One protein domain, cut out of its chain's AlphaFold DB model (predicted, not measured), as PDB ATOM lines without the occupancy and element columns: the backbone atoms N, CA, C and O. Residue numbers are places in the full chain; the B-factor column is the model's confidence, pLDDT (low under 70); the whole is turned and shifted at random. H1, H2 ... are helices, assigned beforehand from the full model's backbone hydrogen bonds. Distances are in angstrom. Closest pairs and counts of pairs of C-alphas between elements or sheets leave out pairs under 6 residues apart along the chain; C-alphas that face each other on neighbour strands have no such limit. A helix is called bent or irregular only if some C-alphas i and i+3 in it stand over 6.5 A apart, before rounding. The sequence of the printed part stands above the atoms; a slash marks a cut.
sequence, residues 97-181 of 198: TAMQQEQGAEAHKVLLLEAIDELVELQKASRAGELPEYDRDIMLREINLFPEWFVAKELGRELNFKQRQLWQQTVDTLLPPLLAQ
ATOM      1  N   THR A  97      33.971   6.805 -15.719       95.69
ATOM      2  CA  THR A  97      35.221   6.457 -16.410       95.69
ATOM      3  C   THR A  97      36.161   7.658 -16.487       95.69
ATOM      4  O   THR A  97      37.344   7.521 -16.180       95.69
ATOM      5  N   ALA A  98      35.641   8.837 -16.837       95.62
ATOM      6  CA  ALA A  98      36.426  10.067 -16.897       95.62
ATOM      7  C   ALA A  98      37.002  10.444 -15.520       95.62
ATOM      8  O   ALA A  98      38.199  10.694 -15.394       95.62
ATOM      9  N   MET A  99      36.182  10.386 -14.468       95.25
ATOM     10  CA  MET A  99      36.587  10.678 -13.087       95.25
ATOM     11  C   MET A  99      37.614   9.678 -12.533       95.25
ATOM     12  O   MET A  99      38.418  10.021 -11.669       95.25
ATOM     13  N   GLN A 100      37.601   8.426 -12.995       95.44
ATOM     14  CA  GLN A 100      38.614   7.439 -12.613       95.44
ATOM     15  C   GLN A 100      39.975   7.712 -13.269       95.44
ATOM     16  O   GLN A 100      41.006   7.404 -12.666       95.44
ATOM     17  N   GLN A 101      39.975   8.269 -14.484       94.69
ATOM     18  CA  GLN A 101      41.184   8.617 -15.235       94.69
ATOM     19  C   GLN A 101      41.798   9.939 -14.762       94.69
ATOM     20  O   GLN A 101      43.014  10.021 -14.609       94.69
ATOM     21  N   GLU A 102      40.968  10.945 -14.488       92.44
ATOM     22  CA  GLU A 102      41.377  12.244 -13.955       92.44
ATOM     23  C   GLU A 102      40.929  12.357 -12.497       92.44
ATOM     24  O   GLU A 102      39.754  12.566 -12.228       92.44
ATOM     25  N   GLN A 103      41.853  12.192 -11.547       88.06
ATOM     26  CA  GLN A 103      41.536  12.118 -10.112       88.06
ATOM     27  C   GLN A 103      41.513  13.487  -9.408       88.06
ATOM     28  O   GLN A 103      41.337  13.557  -8.189       88.06
ATOM     29  N   GLY A 104      41.698  14.583 -10.147       93.81
ATOM     30  CA  GLY A 104      41.621  15.936  -9.616       93.81
ATOM     31  C   GLY A 104      40.211  16.307  -9.147       93.81
ATOM     32  O   GLY A 104      39.262  16.329  -9.928       93.81
ATOM     33  N   ALA A 105      40.086  16.698  -7.875       93.56
ATOM     34  CA  ALA A 105      38.812  17.113  -7.282       93.56
ATOM     35  C   ALA A 105      38.135  18.275  -8.038       93.56
ATOM     36  O   ALA A 105      36.911  18.316  -8.134       93.56
ATOM     37  N   GLU A 106      38.915  19.199  -8.609       95.25
ATOM     38  CA  GLU A 106      38.365  20.300  -9.410       95.25
ATOM     39  C   GLU A 106      37.762  19.809 -10.733       95.25
ATOM     40  O   GLU A 106      36.688  20.267 -11.112       95.25
ATOM     41  N   ALA A 107      38.378  18.829 -11.403       92.31
ATOM     42  CA  ALA A 107      37.825  18.249 -12.627       92.31
ATOM     43  C   ALA A 107      36.512  17.498 -12.347       92.31
ATOM     44  O   ALA A 107      35.531  17.655 -13.072       92.31
ATOM     45  N   HIS A 108      36.456  16.740 -11.246       95.56
ATOM     46  CA  HIS A 108      35.227  16.072 -10.794       95.56
ATOM     47  C   HIS A 108      34.117  17.072 -10.500       95.56
ATOM     48  O   HIS A 108      32.971  16.867 -10.890       95.56
ATOM     49  N   LYS A 109      34.461  18.163  -9.812       96.25
ATOM     50  CA  LYS A 109      33.517  19.221  -9.470       96.25
ATOM     51  C   LYS A 109      32.918  19.869 -10.715       96.25
ATOM     52  O   LYS A 109      31.716  20.103 -10.717       96.25
ATOM     53  N   VAL A 110      33.718  20.133 -11.749       95.06
ATOM     54  CA  VAL A 110      33.220  20.687 -13.021       95.06
ATOM     55  C   VAL A 110      32.178  19.754 -13.643       95.06
ATOM     56  O   VAL A 110      31.050  20.188 -13.849       95.06
ATOM     57  N   LEU A 111      32.499  18.467 -13.817       95.25
ATOM     58  CA  LEU A 111      31.561  17.486 -14.386       95.25
ATOM     59  C   LEU A 111      30.266  17.371 -13.567       95.25
ATOM     60  O   LEU A 111      29.167  17.334 -14.112       95.25
ATOM     61  N   LEU A 112      30.368  17.327 -12.237       96.75
ATOM     62  CA  LEU A 112      29.184  17.222 -11.380       96.75
ATOM     63  C   LEU A 112      28.314  18.483 -11.418       96.75
ATOM     64  O   LEU A 112      27.099  18.368 -11.288       96.75
ATOM     65  N   LEU A 113      28.907  19.667 -11.591       97.25
ATOM     66  CA  LEU A 113      28.145  20.904 -11.759       97.25
ATOM     67  C   LEU A 113      27.419  20.936 -13.109       97.25
ATOM     68  O   LEU A 113      26.241  21.274 -13.124       97.25
ATOM     69  N   GLU A 114      28.053  20.485 -14.195       95.31
ATOM     70  CA  GLU A 114      27.388  20.332 -15.501       95.31
ATOM     71  C   GLU A 114      26.193  19.366 -15.414       95.31
ATOM     72  O   GLU A 114      25.095  19.671 -15.877       95.31
ATOM     73  N   ALA A 115      26.361  18.234 -14.723       96.88
ATOM     74  CA  ALA A 115      25.276  17.283 -14.482       96.88
ATOM     75  C   ALA A 115      24.125  17.882 -13.646       96.88
ATOM     76  O   ALA A 115      22.955  17.556 -13.858       96.88
ATOM     77  N   ILE A 116      24.438  18.752 -12.679       97.50
ATOM     78  CA  ILE A 116      23.429  19.473 -11.889       97.50
ATOM     79  C   ILE A 116      22.680  20.484 -12.763       97.50
ATOM     80  O   ILE A 116      21.460  20.589 -12.635       97.50
ATOM     81  N   ASP A 117      23.368  21.191 -13.658       97.50
ATOM     82  CA  ASP A 117      22.730  22.129 -14.585       97.50
ATOM     83  C   ASP A 117      21.727  21.403 -15.503       97.50
ATOM     84  O   ASP A 117      20.589  21.860 -15.653       97.50
ATOM     85  N   GLU A 118      22.072  20.217 -16.018       96.94
ATOM     86  CA  GLU A 118      21.133  19.377 -16.780       96.94
ATOM     87  C   GLU A 118      19.919  18.932 -15.949       96.94
ATOM     88  O   GLU A 118      18.785  18.967 -16.436       96.94
ATOM     89  N   LEU A 119      20.119  18.550 -14.680       97.12
ATOM     90  CA  LEU A 119      19.010  18.214 -13.777       97.12
ATOM     91  C   LEU A 119      18.074  19.398 -13.554       97.12
ATOM     92  O   LEU A 119      16.857  19.221 -13.512       97.12
ATOM     93  N   VAL A 120      18.623  20.601 -13.404       97.50
ATOM     94  CA  VAL A 120      17.825  21.814 -13.226       97.50
ATOM     95  C   VAL A 120      16.983  22.082 -14.475       97.50
ATOM     96  O   VAL A 120      15.790  22.365 -14.348       97.50
ATOM     97  N   GLU A 121      17.557  21.951 -15.671       98.00
ATOM     98  CA  GLU A 121      16.813  22.101 -16.926       98.00
ATOM     99  C   GLU A 121      15.728  21.024 -17.089       98.00
ATOM    100  O   GLU A 121      14.583  21.350 -17.423       98.00
ATOM    101  N   LEU A 122      16.025  19.767 -16.738       97.69
ATOM    102  CA  LEU A 122      15.035  18.685 -16.706       97.69
ATOM    103  C   LEU A 122      13.845  19.027 -15.807       97.69
ATOM    104  O   LEU A 122      12.685  18.888 -16.199       97.69
ATOM    105  N   GLN A 123      14.133  19.472 -14.584       96.88
ATOM    106  CA  GLN A 123      13.118  19.749 -13.577       96.88
ATOM    107  C   GLN A 123      12.283  20.981 -13.935       96.88
ATOM    108  O   GLN A 123      11.067  20.968 -13.728       96.88
ATOM    109  N   LYS A 124      12.881  22.013 -14.539       97.25
ATOM    110  CA  LYS A 124      12.142  23.172 -15.070       97.25
ATOM    111  C   LYS A 124      11.209  22.801 -16.222       97.25
ATOM    112  O   LYS A 124      10.178  23.449 -16.391       97.25
ATOM    113  N   ALA A 125      11.538  21.771 -17.000       96.94
ATOM    114  CA  ALA A 125      10.723  21.320 -18.127       96.94
ATOM    115  C   ALA A 125       9.481  20.498 -17.727       96.94
ATOM    116  O   ALA A 125       8.703  20.107 -18.605       96.94
ATOM    117  N   SER A 126       9.286  20.241 -16.429       97.06
ATOM    118  CA  SER A 126       8.186  19.438 -15.884       97.06
ATOM    119  C   SER A 126       6.808  19.967 -16.271       97.06
ATOM    120  O   SER A 126       6.534  21.165 -16.187       97.06
ATOM    121  N   ARG A 127       5.905  19.058 -16.651       96.00
ATOM    122  CA  ARG A 127       4.505  19.366 -16.980       96.00
ATOM    123  C   ARG A 127       3.588  18.350 -16.315       96.00
ATOM    124  O   ARG A 127       3.850  17.148 -16.352       96.00
ATOM    125  N   ALA A 128       2.504  18.839 -15.718       94.44
ATOM    126  CA  ALA A 128       1.509  17.988 -15.079       94.44
ATOM    127  C   ALA A 128       0.844  17.049 -16.101       94.44
ATOM    128  O   ALA A 128       0.548  17.457 -17.223       94.44
ATOM    129  N   GLY A 129       0.602  15.796 -15.708       94.56
ATOM    130  CA  GLY A 129      -0.109  14.805 -16.524       94.56
ATOM    131  C   GLY A 129       0.702  14.146 -17.649       94.56
ATOM    132  O   GLY A 129       0.215  13.193 -18.256       94.56
ATOM    133  N   GLU A 130       1.936  14.583 -17.921       96.38
ATOM    134  CA  GLU A 130       2.788  13.955 -18.944       96.38
ATOM    135  C   GLU A 130       3.404  12.637 -18.460       96.38
ATOM    136  O   GLU A 130       3.513  11.679 -19.228       96.38
ATOM    137  N   LEU A 131       3.770  12.545 -17.183       95.81
ATOM    138  CA  LEU A 131       4.283  11.332 -16.541       95.81
ATOM    139  C   LEU A 131       3.436  10.991 -15.306       95.81
ATOM    140  O   LEU A 131       2.798  11.890 -14.755       95.81
ATOM    141  N   PRO A 132       3.409   9.714 -14.872       93.44
ATOM    142  CA  PRO A 132       2.781   9.345 -13.610       93.44
ATOM    143  C   PRO A 132       3.366  10.154 -12.453       93.44
ATOM    144  O   PRO A 132       4.581  10.357 -12.390       93.44
ATOM    145  N   GLU A 133       2.505  10.596 -11.542       92.75
ATOM    146  CA  GLU A 133       2.941  11.307 -10.345       92.75
ATOM    147  C   GLU A 133       3.733  10.373  -9.433       92.75
ATOM    148  O   GLU A 133       3.424   9.185  -9.323       92.75
ATOM    149  N   TYR A 134       4.752  10.907  -8.760       91.50
ATOM    150  CA  TYR A 134       5.500  10.157  -7.757       91.50
ATOM    151  C   TYR A 134       4.770  10.237  -6.415       91.50
ATOM    152  O   TYR A 134       5.217  10.865  -5.460       91.50
ATOM    153  N   ASP A 135       3.578   9.649  -6.402       92.88
ATOM    154  CA  ASP A 135       2.614   9.769  -5.320       92.88
ATOM    155  C   ASP A 135       2.979   8.933  -4.081       92.88
ATOM    156  O   ASP A 135       3.997   8.234  -4.006       92.88
ATOM    157  N   ARG A 136       2.100   9.004  -3.078       95.19
ATOM    158  CA  ARG A 136       2.233   8.269  -1.819       95.19
ATOM    159  C   ARG A 136       2.396   6.767  -2.023       95.19
ATOM    160  O   ARG A 136       3.199   6.157  -1.317       95.19
ATOM    161  N   ASP A 137       1.634   6.177  -2.932       95.25
ATOM    162  CA  ASP A 137       1.600   4.730  -3.108       95.25
ATOM    163  C   ASP A 137       2.878   4.249  -3.794       95.25
ATOM    164  O   ASP A 137       3.469   3.250  -3.373       95.25
ATOM    165  N   ILE A 138       3.373   5.003  -4.781       93.44
ATOM    166  CA  ILE A 138       4.676   4.731  -5.379       93.44
ATOM    167  C   ILE A 138       5.787   4.919  -4.343       93.44
ATOM    168  O   ILE A 138       6.584   4.001  -4.165       93.44
ATOM    169  N   MET A 139       5.841   6.045  -3.624       93.81
ATOM    170  CA  MET A 139       6.884   6.279  -2.614       93.81
ATOM    171  C   MET A 139       6.909   5.178  -1.549       93.81
ATOM    172  O   MET A 139       7.979   4.686  -1.193       93.81
ATOM    173  N   LEU A 140       5.742   4.741  -1.067       95.06
ATOM    174  CA  LEU A 140       5.650   3.642  -0.109       95.06
ATOM    175  C   LEU A 140       6.155   2.322  -0.677       95.06
ATOM    176  O   LEU A 140       6.854   1.595   0.027       95.06
ATOM    177  N   ARG A 141       5.813   2.001  -1.928       94.50
ATOM    178  CA  ARG A 141       6.318   0.795  -2.588       94.50
ATOM    179  C   ARG A 141       7.843   0.813  -2.666       94.50
ATOM    180  O   ARG A 141       8.472  -0.184  -2.343       94.50
ATOM    181  N   GLU A 142       8.424   1.946  -3.046       94.00
ATOM    182  CA  GLU A 142       9.876   2.113  -3.180       94.00
ATOM    183  C   GLU A 142      10.592   2.019  -1.828       94.00
ATOM    184  O   GLU A 142      11.570   1.286  -1.691       94.00
ATOM    185  N   ILE A 143      10.070   2.686  -0.793       94.44
ATOM    186  CA  ILE A 143      10.611   2.601   0.572       94.44
ATOM    187  C   ILE A 143      10.558   1.154   1.086       94.44
ATOM    188  O   ILE A 143      11.523   0.666   1.680       94.44
ATOM    189  N   ASN A 144       9.462   0.437   0.825       94.69
ATOM    190  CA  ASN A 144       9.282  -0.941   1.283       94.69
ATOM    191  C   ASN A 144      10.094  -1.986   0.498       94.69
ATOM    192  O   ASN A 144      10.155  -3.140   0.928       94.69
ATOM    193  N   LEU A 145      10.839  -1.598  -0.544       95.44
ATOM    194  CA  LEU A 145      11.825  -2.493  -1.156       95.44
ATOM    195  C   LEU A 145      12.901  -2.930  -0.149       95.44
ATOM    196  O   LEU A 145      13.386  -4.054  -0.233       95.44
ATOM    197  N   PHE A 146      13.255  -2.096   0.837       95.75
ATOM    198  CA  PHE A 146      14.240  -2.463   1.861       95.75
ATOM    199  C   PHE A 146      13.824  -3.685   2.710       95.75
ATOM    200  O   PHE A 146      14.560  -4.679   2.715       95.75
ATOM    201  N   PRO A 147      12.682  -3.682   3.430       95.94
ATOM    202  CA  PRO A 147      12.267  -4.846   4.208       95.94
ATOM    203  C   PRO A 147      11.960  -6.068   3.330       95.94
ATOM    204  O   PRO A 147      12.224  -7.194   3.750       95.94
ATOM    205  N   GLU A 148      11.433  -5.869   2.120       95.56
ATOM    206  CA  GLU A 148      11.066  -6.968   1.223       95.56
ATOM    207  C   GLU A 148      12.282  -7.640   0.586       95.56
ATOM    208  O   GLU A 148      12.446  -8.855   0.681       95.56
ATOM    209  N   TRP A 149      13.153  -6.866  -0.058       96.62
ATOM    210  CA  TRP A 149      14.274  -7.414  -0.813       96.62
ATOM    211  C   TRP A 149      15.505  -7.602   0.051       96.62
ATOM    212  O   TRP A 149      16.059  -8.695   0.098       96.62
ATOM    213  N   PHE A 150      15.934  -6.574   0.777       96.75
ATOM    214  CA  PHE A 150      17.177  -6.683   1.530       96.75
ATOM    215  C   PHE A 150      17.006  -7.550   2.782       96.75
ATOM    216  O   PHE A 150      17.757  -8.496   3.002       96.75
ATOM    217  N   VAL A 151      15.990  -7.284   3.605       96.81
ATOM    218  CA  VAL A 151      15.833  -8.032   4.862       96.81
ATOM    219  C   VAL A 151      15.328  -9.453   4.604       96.81
ATOM    220  O   VAL A 151      15.950 -10.412   5.069       96.81
ATOM    221  N   ALA A 152      14.231  -9.604   3.859       96.62
ATOM    222  CA  ALA A 152      13.615 -10.914   3.669       96.62
ATOM    223  C   ALA A 152      14.299 -11.783   2.613       96.62
ATOM    224  O   ALA A 152      14.505 -12.969   2.871       96.62
ATOM    225  N   LYS A 153      14.663 -11.239   1.445       96.50
ATOM    226  CA  LYS A 153      15.284 -12.048   0.382       96.50
ATOM    227  C   LYS A 153      16.791 -12.205   0.562       96.50
ATOM    228  O   LYS A 153      17.250 -13.339   0.606       96.50
ATOM    229  N   GLU A 154      17.533 -11.108   0.691       97.38
ATOM    230  CA  GLU A 154      19.003 -11.147   0.731       97.38
ATOM    231  C   GLU A 154      19.527 -11.708   2.060       97.38
ATOM    232  O   GLU A 154      20.352 -12.616   2.082       97.38
ATOM    233  N   LEU A 155      19.015 -11.218   3.196       97.56
ATOM    234  CA  LEU A 155      19.464 -11.695   4.510       97.56
ATOM    235  C   LEU A 155      18.734 -12.957   4.991       97.56
ATOM    236  O   LEU A 155      19.161 -13.554   5.983       97.56
ATOM    237  N   GLY A 156      17.628 -13.344   4.345       97.56
ATOM    238  CA  GLY A 156      16.801 -14.481   4.762       97.56
ATOM    239  C   GLY A 156      16.165 -14.297   6.144       97.56
ATOM    240  O   GLY A 156      16.006 -15.267   6.886       97.56
ATOM    241  N   ARG A 157      15.868 -13.053   6.542       96.81
ATOM    242  CA  ARG A 157      15.343 -12.707   7.873       96.81
ATOM    243  C   ARG A 157      13.993 -12.026   7.777       96.81
ATOM    244  O   ARG A 157      13.671 -11.374   6.801       96.81
ATOM    245  N   GLU A 158      13.236 -12.065   8.861       94.94
ATOM    246  CA  GLU A 158      12.041 -11.241   8.987       94.94
ATOM    247  C   GLU A 158      12.197 -10.206  10.089       94.94
ATOM    248  O   GLU A 158      12.796 -10.467  11.136       94.94
ATOM    249  N   LEU A 159      11.604  -9.031   9.876       96.25
ATOM    250  CA  LEU A 159      11.463  -8.052  10.942       96.25
ATOM    251  C   LEU A 159      10.565  -8.633  12.041       96.25
ATOM    252  O   LEU A 159       9.444  -9.079  11.790       96.25
ATOM    253  N   ASN A 160      11.020  -8.612  13.289       97.31
ATOM    254  CA  ASN A 160      10.145  -8.944  14.411       97.31
ATOM    255  C   ASN A 160       9.109  -7.827  14.646       97.31
ATOM    256  O   ASN A 160       9.183  -6.749  14.053       97.31
ATOM    257  N   PHE A 161       8.145  -8.061  15.540       97.44
ATOM    258  CA  PHE A 161       7.076  -7.097  15.829       97.44
ATOM    259  C   PHE A 161       7.597  -5.688  16.172       97.44
ATOM    260  O   PHE A 161       7.145  -4.703  15.591       97.44
ATOM    261  N   LYS A 162       8.603  -5.588  17.055       98.00
ATOM    262  CA  LYS A 162       9.190  -4.298  17.457       98.00
ATOM    263  C   LYS A 162       9.870  -3.593  16.281       98.00
ATOM    264  O   LYS A 162       9.750  -2.382  16.144       98.00
ATOM    265  N   GLN A 163      10.559  -4.344  15.425       97.38
ATOM    266  CA  GLN A 163      11.221  -3.798  14.240       97.38
ATOM    267  C   GLN A 163      10.219  -3.326  13.182       97.38
ATOM    268  O   GLN A 163      10.434  -2.274  12.594       97.38
ATOM    269  N   ARG A 164       9.109  -4.047  12.967       96.75
ATOM    270  CA  ARG A 164       8.036  -3.592  12.062       96.75
ATOM    271  C   ARG A 164       7.385  -2.311  12.571       96.75
ATOM    272  O   ARG A 164       7.146  -1.403  11.785       96.75
ATOM    273  N   GLN A 165       7.157  -2.209  13.881       97.81
ATOM    274  CA  GLN A 165       6.631  -0.988  14.488       97.81
ATOM    275  C   GLN A 165       7.597   0.195  14.315       97.81
ATOM    276  O   GLN A 165       7.166   1.275  13.920       97.81
ATOM    277  N   LEU A 166       8.897  -0.012  14.549       97.56
ATOM    278  CA  LEU A 166       9.921   1.017  14.334       97.56
ATOM    279  C   LEU A 166      10.033   1.427  12.858       97.56
ATOM    280  O   LEU A 166      10.185   2.610  12.552       97.56
ATOM    281  N   TRP A 167       9.944   0.459  11.944       96.94
ATOM    282  CA  TRP A 167       9.927   0.723  10.509       96.94
ATOM    283  C   TRP A 167       8.733   1.601  10.138       96.94
ATOM    284  O   TRP A 167       8.923   2.661   9.553       96.94
ATOM    285  N   GLN A 168       7.525   1.227  10.567       96.56
ATOM    286  CA  GLN A 168       6.322   2.008  10.289       96.56
ATOM    287  C   GLN A 168       6.422   3.433  10.850       96.56
ATOM    288  O   GLN A 168       6.138   4.381  10.132       96.56
ATOM    289  N   GLN A 169       6.911   3.603  12.083       97.81
ATOM    290  CA  GLN A 169       7.136   4.930  12.673       97.81
ATOM    291  C   GLN A 169       8.126   5.773  11.860       97.81
ATOM    292  O   GLN A 169       7.919   6.972  11.671       97.81
ATOM    293  N   THR A 170       9.195   5.146  11.362       96.88
ATOM    294  CA  THR A 170      10.164   5.798  10.472       96.88
ATOM    295  C   THR A 170       9.489   6.255   9.180       96.88
ATOM    296  O   THR A 170       9.628   7.413   8.793       96.88
ATOM    297  N   VAL A 171       8.713   5.376   8.539       96.69
ATOM    298  CA  VAL A 171       7.977   5.695   7.308       96.69
ATOM    299  C   VAL A 171       6.979   6.829   7.542       96.69
ATOM    300  O   VAL A 171       6.976   7.793   6.782       96.69
ATOM    301  N   ASP A 172       6.193   6.771   8.617       96.62
ATOM    302  CA  ASP A 172       5.205   7.800   8.963       96.62
ATOM    303  C   ASP A 172       5.854   9.168   9.229       96.62
ATOM    304  O   ASP A 172       5.240  10.206   8.988       96.62
ATOM    305  N   THR A 173       7.109   9.178   9.687       97.19
ATOM    306  CA  THR A 173       7.884  10.404   9.918       97.19
ATOM    307  C   THR A 173       8.467  10.972   8.622       97.19
ATOM    308  O   THR A 173       8.442  12.184   8.414       97.19
ATOM    309  N   LEU A 174       9.010  10.117   7.750       95.88
ATOM    310  CA  LEU A 174       9.724  10.545   6.542       95.88
ATOM    311  C   LEU A 174       8.798  10.823   5.356       95.88
ATOM    312  O   LEU A 174       9.104  11.674   4.527       95.88
ATOM    313  N   LEU A 175       7.667  10.126   5.256       95.69
ATOM    314  CA  LEU A 175       6.798  10.208   4.087       95.69
ATOM    315  C   LEU A 175       6.155  11.596   3.895       95.69
ATOM    316  O   LEU A 175       6.188  12.088   2.768       95.69
ATOM    317  N   PRO A 176       5.621  12.282   4.929       96.00
ATOM    318  CA  PRO A 176       5.036  13.610   4.745       96.00
ATOM    319  C   PRO A 176       5.994  14.661   4.149       96.00
ATOM    320  O   PRO A 176       5.611  15.293   3.164       96.00
ATOM    321  N   PRO A 177       7.233  14.864   4.656       96.25
ATOM    322  CA  PRO A 177       8.146  15.835   4.052       96.25
ATOM    323  C   PRO A 177       8.656  15.423   2.662       96.25
ATOM    324  O   PRO A 177       8.994  16.308   1.875       96.25
ATOM    325  N   LEU A 178       8.694  14.122   2.336       93.88
ATOM    326  CA  LEU A 178       8.999  13.647   0.981       93.88
ATOM    327  C   LEU A 178       7.873  13.999  -0.000       93.88
ATOM    328  O   LEU A 178       8.142  14.512  -1.082       93.88
ATOM    329  N   LEU A 179       6.613  13.806   0.400       94.69
ATOM    330  CA  LEU A 179       5.446  14.161  -0.417       94.69
ATOM    331  C   LEU A 179       5.262  15.673  -0.585       94.69
ATOM    332  O   LEU A 179       4.664  16.114  -1.560       94.69
ATOM    333  N   ALA A 180       5.781  16.470   0.350       95.81
ATOM    334  CA  ALA A 180       5.760  17.927   0.266       95.81
ATOM    335  C   ALA A 180       6.831  18.507  -0.679       95.81
ATOM    336  O   ALA A 180       6.834  19.718  -0.910       95.81
ATOM    337  N   GLN A 181       7.751  17.685  -1.205       94.56
ATOM    338  CA  GLN A 181       8.751  18.152  -2.167       94.56
ATOM    339  C   GLN A 181       8.093  18.582  -3.490       94.56
ATOM    340  O   GLN A 181       7.052  18.030  -3.871       94.56
TER     341      GLN A 181
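This is residues 97 to 181 of the 198 residues of the protein "Aminoglycoside phosphotransferase" of Neisseria sp (UniProt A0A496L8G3). This is an open V of helices: H2, with short H1 at its far end, makes one arm, and a long link leads to the other, where H5 folds back from H4 to H3. The printed part has 85 residues with five named helices, H1 to H5 in order, and no named strand: all helix. It is extended, radius of gyration of the C-alphas 19.0 A, spanning 49 by 37 by 20 A.

Find C-alpha 105 at (38.812, 17.113, -7.282); H2 runs 28.4 A to residue 124. H1 is residues 97 to 101, H3 136 to 143, H4 145 to 154. H5, residues 161 to 179, runs 26.8 A to (5.446, 14.161, -0.417), only just irregular: C-alphas 173 and 176 are 6.7 A apart.

H2 is close to but not clearly touching H1; the closest C-alphas, Met 99 and His 108, are 6.0 A apart. H2 is apart from H3, H4 and H5. H5 touches H3 with residues 171 to 179 alone, closest C-alphas Arg 136 and Leu 179 at 6.9 A, a steep tilt of 54 degrees, opposite ways. H3 and H4 meet only through their link. O i to N i+4 pairs are within hydrogen-bond range throughout H1, H2 and H3, in 4 of 6 in H4 and 13 of 15 in H5.

The farthest C-alphas, Glu 102 and Phe 161, are 49.4 A apart. The printed part has no cut; the H2 to H3 link is long. No printed residue is under 70 in pLDDT.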